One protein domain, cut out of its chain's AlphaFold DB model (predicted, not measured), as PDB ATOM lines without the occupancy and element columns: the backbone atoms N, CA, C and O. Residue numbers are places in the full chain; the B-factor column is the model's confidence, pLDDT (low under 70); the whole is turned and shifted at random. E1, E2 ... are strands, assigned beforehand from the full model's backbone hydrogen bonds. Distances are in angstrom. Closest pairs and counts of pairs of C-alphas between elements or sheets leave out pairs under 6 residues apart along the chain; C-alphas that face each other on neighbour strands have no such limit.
ATOM      1  N   PRO A 140    -112.799 180.103 -56.902       95.81
ATOM      2  CA  PRO A 140    -111.450 180.556 -57.229       95.81
ATOM      3  C   PRO A 140    -110.901 181.541 -56.182       95.81
ATOM      4  O   PRO A 140    -111.655 182.236 -55.498       95.81
ATOM      5  N   LEU A 141    -109.570 181.623 -56.085       95.56
ATOM      6  CA  LEU A 141    -108.837 182.543 -55.202       95.56
ATOM      7  C   LEU A 141    -109.282 184.006 -55.374       95.56
ATOM      8  O   LEU A 141    -109.411 184.713 -54.383       95.56
ATOM      9  N   ASP A 142    -109.596 184.434 -56.598       96.75
ATOM     10  CA  ASP A 142    -110.039 185.807 -56.892       96.75
ATOM     11  C   ASP A 142    -111.375 186.188 -56.222       96.75
ATOM     12  O   ASP A 142    -111.669 187.369 -56.046       96.75
ATOM     13  N   GLU A 143    -112.190 185.200 -55.836       96.44
ATOM     14  CA  GLU A 143    -113.441 185.411 -55.092       96.44
ATOM     15  C   GLU A 143    -113.238 185.437 -53.568       96.44
ATOM     16  O   GLU A 143    -114.184 185.702 -52.819       96.44
ATOM     17  N   TYR A 144    -112.031 185.132 -53.085       95.75
ATOM     18  CA  TYR A 144    -111.729 185.186 -51.664       95.75
ATOM     19  C   TYR A 144    -111.592 186.631 -51.180       95.75
ATOM     20  O   TYR A 144    -110.965 187.489 -51.802       95.75
ATOM     21  N   HIS A 145    -112.129 186.866 -49.991       95.44
ATOM     22  CA  HIS A 145    -112.012 188.107 -49.242       95.44
ATOM     23  C   HIS A 145    -111.723 187.777 -47.775       95.44
ATOM     24  O   HIS A 145    -112.192 186.763 -47.255       95.44
ATOM     25  N   GLU A 146    -110.987 188.651 -47.095       95.19
ATOM     26  CA  GLU A 146    -110.616 188.476 -45.682       95.19
ATOM     27  C   GLU A 146    -111.828 188.343 -44.741       95.19
ATOM     28  O   GLU A 146    -111.741 187.678 -43.709       95.19
ATOM     29  N   ASP A 147    -112.986 188.877 -45.141       94.69
ATOM     30  CA  ASP A 147    -114.254 188.773 -44.409       94.69
ATOM     31  C   ASP A 147    -114.763 187.330 -44.252       94.69
ATOM     32  O   ASP A 147    -115.538 187.041 -43.338       94.69
ATOM     33  N   TYR A 148    -114.335 186.401 -45.115       93.06
ATOM     34  CA  TYR A 148    -114.670 184.981 -44.965       93.06
ATOM     35  C   TYR A 148    -113.890 184.308 -43.827       93.06
ATOM     36  O   TYR A 148    -114.287 183.237 -43.363       93.06
ATOM     37  N   GLY A 149    -112.803 184.926 -43.355       92.69
ATOM     38  CA  GLY A 149    -111.924 184.366 -42.338       92.69
ATOM     39  C   GLY A 149    -111.198 183.113 -42.826       92.69
ATOM     40  O   GLY A 149    -110.719 183.051 -43.963       92.69
ATOM     41  N   ASN A 150    -111.103 182.117 -41.943       94.25
ATOM     42  CA  ASN A 150    -110.450 180.848 -42.249       94.25
ATOM     43  C   ASN A 150    -111.314 180.022 -43.201       94.25
ATOM     44  O   ASN A 150    -112.490 179.775 -42.926       94.25
ATOM     45  N   VAL A 151    -110.705 179.534 -44.276       95.81
ATOM     46  CA  VAL A 151    -111.345 178.658 -45.264       95.81
ATOM     47  C   VAL A 151    -110.460 177.444 -45.534       95.81
ATOM     48  O   VAL A 151    -109.318 177.379 -45.071       95.81
ATOM     49  N   VAL A 152    -111.003 176.452 -46.238       95.94
ATOM     50  CA  VAL A 152    -110.245 175.282 -46.689       95.94
ATOM     51  C   VAL A 152    -109.778 175.539 -48.111       95.94
ATOM     52  O   VAL A 152    -110.593 175.791 -48.994       95.94
ATOM     53  N   TRP A 153    -108.477 175.475 -48.327       96.12
ATOM     54  CA  TRP A 153    -107.821 175.753 -49.591       96.12
ATOM     55  C   TRP A 153    -107.400 174.472 -50.283       96.12
ATOM     56  O   TRP A 153    -106.917 173.538 -49.636       96.12
ATOM     57  N   TRP A 154    -107.529 174.457 -51.606       95.69
ATOM     58  CA  TRP A 154    -107.105 173.328 -52.408       95.69
ATOM     59  C   TRP A 154    -106.446 173.715 -53.728       95.69
ATOM     60  O   TRP A 154    -106.585 174.825 -54.250       95.69
ATOM     61  N   CYS A 155    -105.656 172.767 -54.224       94.94
ATOM     62  CA  CYS A 155    -104.863 172.906 -55.430       94.94
ATOM     63  C   CYS A 155    -105.583 172.220 -56.597       94.94
ATOM     64  O   CYS A 155    -105.708 170.991 -56.622       94.94
ATOM     65  N   TRP A 156    -106.080 173.033 -57.531       92.94
ATOM     66  CA  TRP A 156    -106.640 172.585 -58.806       92.94
ATOM     67  C   TRP A 156    -105.737 172.974 -59.963       92.94
ATOM     68  O   TRP A 156    -105.228 174.097 -60.007       92.94
ATOM     69  N   GLU A 157    -105.668 172.081 -60.941       89.56
ATOM     70  CA  GLU A 157    -105.057 172.295 -62.247       89.56
ATOM     71  C   GLU A 157    -105.986 171.685 -63.303       89.56
ATOM     72  O   GLU A 157    -106.534 170.602 -63.102       89.56
ATOM     73  N   ASP A 158    -106.250 172.417 -64.390       90.00
ATOM     74  CA  ASP A 158    -107.119 171.974 -65.494       90.00
ATOM     75  C   ASP A 158    -108.517 171.461 -65.080       90.00
ATOM     76  O   ASP A 158    -109.130 170.629 -65.748       90.00
ATOM     77  N   GLY A 159    -109.061 171.996 -63.981       86.19
ATOM     78  CA  GLY A 159    -110.380 171.622 -63.461       86.19
ATOM     79  C   GLY A 159    -110.399 170.331 -62.636       86.19
ATOM     80  O   GLY A 159    -111.471 169.922 -62.188       86.19
ATOM     81  N   GLU A 160    -109.243 169.722 -62.370       90.50
ATOM     82  CA  GLU A 160    -109.109 168.541 -61.516       90.50
ATOM     83  C   GLU A 160    -108.337 168.850 -60.226       90.50
ATOM     84  O   GLU A 160    -107.452 169.705 -60.183       90.50
ATOM     85  N   TRP A 161    -108.702 168.156 -59.145       89.56
ATOM     86  CA  TRP A 161    -107.976 168.225 -57.878       89.56
ATOM     87  C   TRP A 161    -106.676 167.426 -57.985       89.56
ATOM     88  O   TRP A 161    -106.699 166.245 -58.331       89.56
ATOM     89  N   LEU A 162    -105.553 168.042 -57.615       91.00
ATOM     90  CA  LEU A 162    -104.226 167.426 -57.719       91.00
ATOM     91  C   LEU A 162    -103.907 166.380 -56.633       91.00
ATOM     92  O   LEU A 162    -102.826 165.797 -56.639       91.00
ATOM     93  N   GLY A 163    -104.820 166.118 -55.692       90.19
ATOM     94  CA  GLY A 163    -104.605 165.142 -54.616       90.19
ATOM     95  C   GLY A 163    -103.745 165.650 -53.451       90.19
ATOM     96  O   GLY A 163    -103.499 164.903 -52.503       90.19
ATOM     97  N   GLU A 164    -103.302 166.906 -53.503       90.94
ATOM     98  CA  GLU A 164    -102.549 167.549 -52.426       90.94
ATOM     99  C   GLU A 164    -103.421 167.745 -51.172       90.94
ATOM    100  O   GLU A 164    -104.648 167.906 -51.284       90.94
ATOM    101  N   PRO A 165    -102.816 167.721 -49.967       91.44
ATOM    102  CA  PRO A 165    -103.544 167.945 -48.730       91.44
ATOM    103  C   PRO A 165    -104.134 169.352 -48.708       91.44
ATOM    104  O   PRO A 165    -103.481 170.323 -49.084       91.44
ATOM    105  N   ALA A 166    -105.368 169.455 -48.221       93.50
ATOM    106  CA  ALA A 166    -106.004 170.745 -48.032       93.50
ATOM    107  C   ALA A 166    -105.286 171.554 -46.948       93.50
ATOM    108  O   ALA A 166    -104.862 171.007 -45.924       93.50
ATOM    109  N   TRP A 167    -105.208 172.864 -47.148       95.06
ATOM    110  CA  TRP A 167    -104.683 173.797 -46.158       95.06
ATOM    111  C   TRP A 167    -105.824 174.593 -45.517       95.06
ATOM    112  O   TRP A 167    -106.812 174.903 -46.177       95.06
ATOM    113  N   ILE A 168    -105.718 174.916 -44.227       96.00
ATOM    114  CA  ILE A 168    -106.755 175.650 -43.484       96.00
ATOM    115  C   ILE A 168    -106.165 176.956 -42.944       96.00
ATOM    116  O   ILE A 168    -105.200 176.903 -42.184       96.00
ATOM    117  N   GLY A 169    -106.781 178.097 -43.275       95.12
ATOM    118  CA  GLY A 169    -106.356 179.431 -42.813       95.12
ATOM    119  C   GLY A 169    -106.674 180.550 -43.815       95.12
ATOM    120  O   GLY A 169    -107.676 180.460 -44.538       95.12
ATOM    121  N   THR A 170    -105.812 181.575 -43.889       94.94
ATOM    122  CA  THR A 170    -105.899 182.697 -44.847       94.94
ATOM    123  C   THR A 170    -104.644 182.872 -45.737       94.94
ATOM    124  O   THR A 170    -103.526 182.669 -45.272       94.94
ATOM    125  N   PRO A 171    -104.759 183.351 -46.991       95.00
ATOM    126  CA  PRO A 171    -103.600 183.648 -47.850       95.00
ATOM    127  C   PRO A 171    -102.634 184.707 -47.296       95.00
ATOM    128  O   PRO A 171    -101.535 184.872 -47.818       95.00
ATOM    129  N   ASN A 172    -103.040 185.435 -46.251       94.31
ATOM    130  CA  ASN A 172    -102.213 186.426 -45.568       94.31
ATOM    131  C   ASN A 172    -101.279 185.802 -44.514       94.31
ATOM    132  O   ASN A 172    -100.435 186.507 -43.954       94.31
ATOM    133  N   ASP A 173    -101.427 184.508 -44.217       95.19
ATOM    134  CA  ASP A 173    -100.608 183.811 -43.231       95.19
ATOM    135  C   ASP A 173     -99.172 183.619 -43.751       95.19
ATOM    136  O   ASP A 173     -98.946 183.310 -44.920       95.19
ATOM    137  N   SER A 174     -98.168 183.762 -42.877       95.94
ATOM    138  CA  SER A 174     -96.749 183.668 -43.271       95.94
ATOM    139  C   SER A 174     -96.340 182.299 -43.819       95.94
ATOM    140  O   SER A 174     -95.359 182.200 -44.552       95.94
ATOM    141  N   ASP A 175     -97.081 181.260 -43.436       94.44
ATOM    142  CA  ASP A 175     -96.835 179.870 -43.819       94.44
ATOM    143  C   ASP A 175     -97.700 179.439 -45.021       94.44
ATOM    144  O   ASP A 175     -97.762 178.253 -45.355       94.44
ATOM    145  N   TRP A 176     -98.389 180.387 -45.668       93.56
ATOM    146  CA  TRP A 176     -99.181 180.139 -46.866       93.56
ATOM    147  C   TRP A 176     -98.279 179.722 -48.040       93.56
ATOM    148  O   TRP A 176     -97.340 180.442 -48.385       93.56
ATOM    149  N   PRO A 177     -98.536 178.573 -48.691       91.19
ATOM    150  CA  PRO A 177     -97.618 178.040 -49.692       91.19
ATOM    151  C   PRO A 177     -97.823 178.593 -51.117       91.19
ATOM    152  O   PRO A 177     -97.117 178.166 -52.028       91.19
ATOM    153  N   ASP A 178     -98.767 179.516 -51.318       93.62
ATOM    154  CA  ASP A 178     -98.974 180.303 -52.551       93.62
ATOM    155  C   ASP A 178     -99.355 179.541 -53.838       93.62
ATOM    156  O   ASP A 178     -99.517 180.144 -54.892       93.62
ATOM    157  N   TYR A 179     -99.556 178.219 -53.782       93.75
ATOM    158  CA  TYR A 179     -99.954 177.423 -54.957       93.75
ATOM    159  C   TYR A 179    -101.433 177.002 -54.987       93.75
ATOM    160  O   TYR A 179    -101.874 176.400 -55.962       93.75
ATOM    161  N   HIS A 180    -102.214 177.255 -53.933       95.06
ATOM    162  CA  HIS A 180    -103.632 176.886 -53.924       95.06
ATOM    163  C   HIS A 180    -104.450 177.862 -54.769       95.06
ATOM    164  O   HIS A 180    -104.278 179.077 -54.682       95.06
ATOM    165  N   THR A 181    -105.384 177.326 -55.548       95.75
ATOM    166  CA  THR A 181    -106.126 178.098 -56.552       95.75
ATOM    167  C   THR A 181    -107.595 178.276 -56.210       95.75
ATOM    168  O   THR A 181    -108.220 179.200 -56.724       95.75
ATOM    169  N   HIS A 182    -108.159 177.419 -55.353       96.19
ATOM    170  CA  HIS A 182    -109.564 177.498 -54.963       96.19
ATOM    171  C   HIS A 182    -109.749 177.244 -53.470       96.19
ATOM    172  O   HIS A 182    -108.925 176.605 -52.814       96.19
ATOM    173  N   TRP A 183    -110.877 177.702 -52.946       96.19
ATOM    174  CA  TRP A 183    -111.259 177.561 -51.554       96.19
ATOM    175  C   TRP A 183    -112.707 177.098 -51.410       96.19
ATOM    176  O   TRP A 183    -113.552 177.327 -52.272       96.19
ATOM    177  N   THR A 184    -112.999 176.463 -50.284       95.69
ATOM    178  CA  THR A 184    -114.353 176.163 -49.817       95.69
ATOM    179  C   THR A 184    -114.521 176.717 -48.401       95.69
ATOM    180  O   THR A 184    -113.569 176.649 -47.614       95.69
ATOM    181  N   PRO A 185    -115.702 177.241 -48.035       94.31
ATOM    182  CA  PRO A 185    -116.046 177.579 -46.659       94.31
ATOM    183  C   PRO A 185    -115.595 176.526 -45.637       94.31
ATOM    184  O   PRO A 185    -115.693 175.320 -45.867       94.31
ATOM    185  N   HIS A 186    -115.099 176.986 -44.486       92.19
ATOM    186  CA  HIS A 186    -114.688 176.080 -43.420       92.19
ATOM    187  C   HIS A 186    -115.888 175.258 -42.923       92.19
ATOM    188  O   HIS A 186    -116.950 175.832 -42.652       92.19
TER     189      HIS A 186
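Overview. This is residues 140 to 186 of the 203 residues of an uncharacterized protein of Paraburkholderia sp. BL6669N2 (UniProt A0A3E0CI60). Little regular structure: a small antiparallel sheet of three short strands, E1 in its middle between E2 and E3, with long loops running out past its ends and over one face, the other face bare. Of 47 printed residues, 11 are in named elements, E1, E2 and E3 along the chain, with no named helix; the class is all strand and the sheet's order E2, E1, E3. The whole is compact, radius of gyration of the C-alphas 10.0 A, spanning 27 by 21 by 16 A.

Arrangement. Find E1, residues 151 to 154, the inner strand. E2, residues 167 to 169, forms a hairpin with it, antiparallel at 152 degrees; N 153 and O 167 are 2.8 A apart. E3, residues 182 to 185, is antiparallel to E1 at 149 degrees; N 154 and O 182 are 2.8 A apart. E2 and E3 are apart.

Along the chain. E1 starts at C-alpha 151 (-111.345, 178.658, -45.264) and is 9.9 A long. E2 is 6.8 A long. E3, 10.5 A long, ends at C-alpha 185 (-116.046, 177.579, -46.659).

Size, cuts and confidence. The farthest C-alphas, Asp 147 and Asp 158, are 27.9 A apart. Both links, residues 155 to 166 and 170 to 181, are long; in the first, residues 156 to 157 pair antiparallel with 160 to 161. The printed part has no cut, and no printed residue is under 70 in pLDDT.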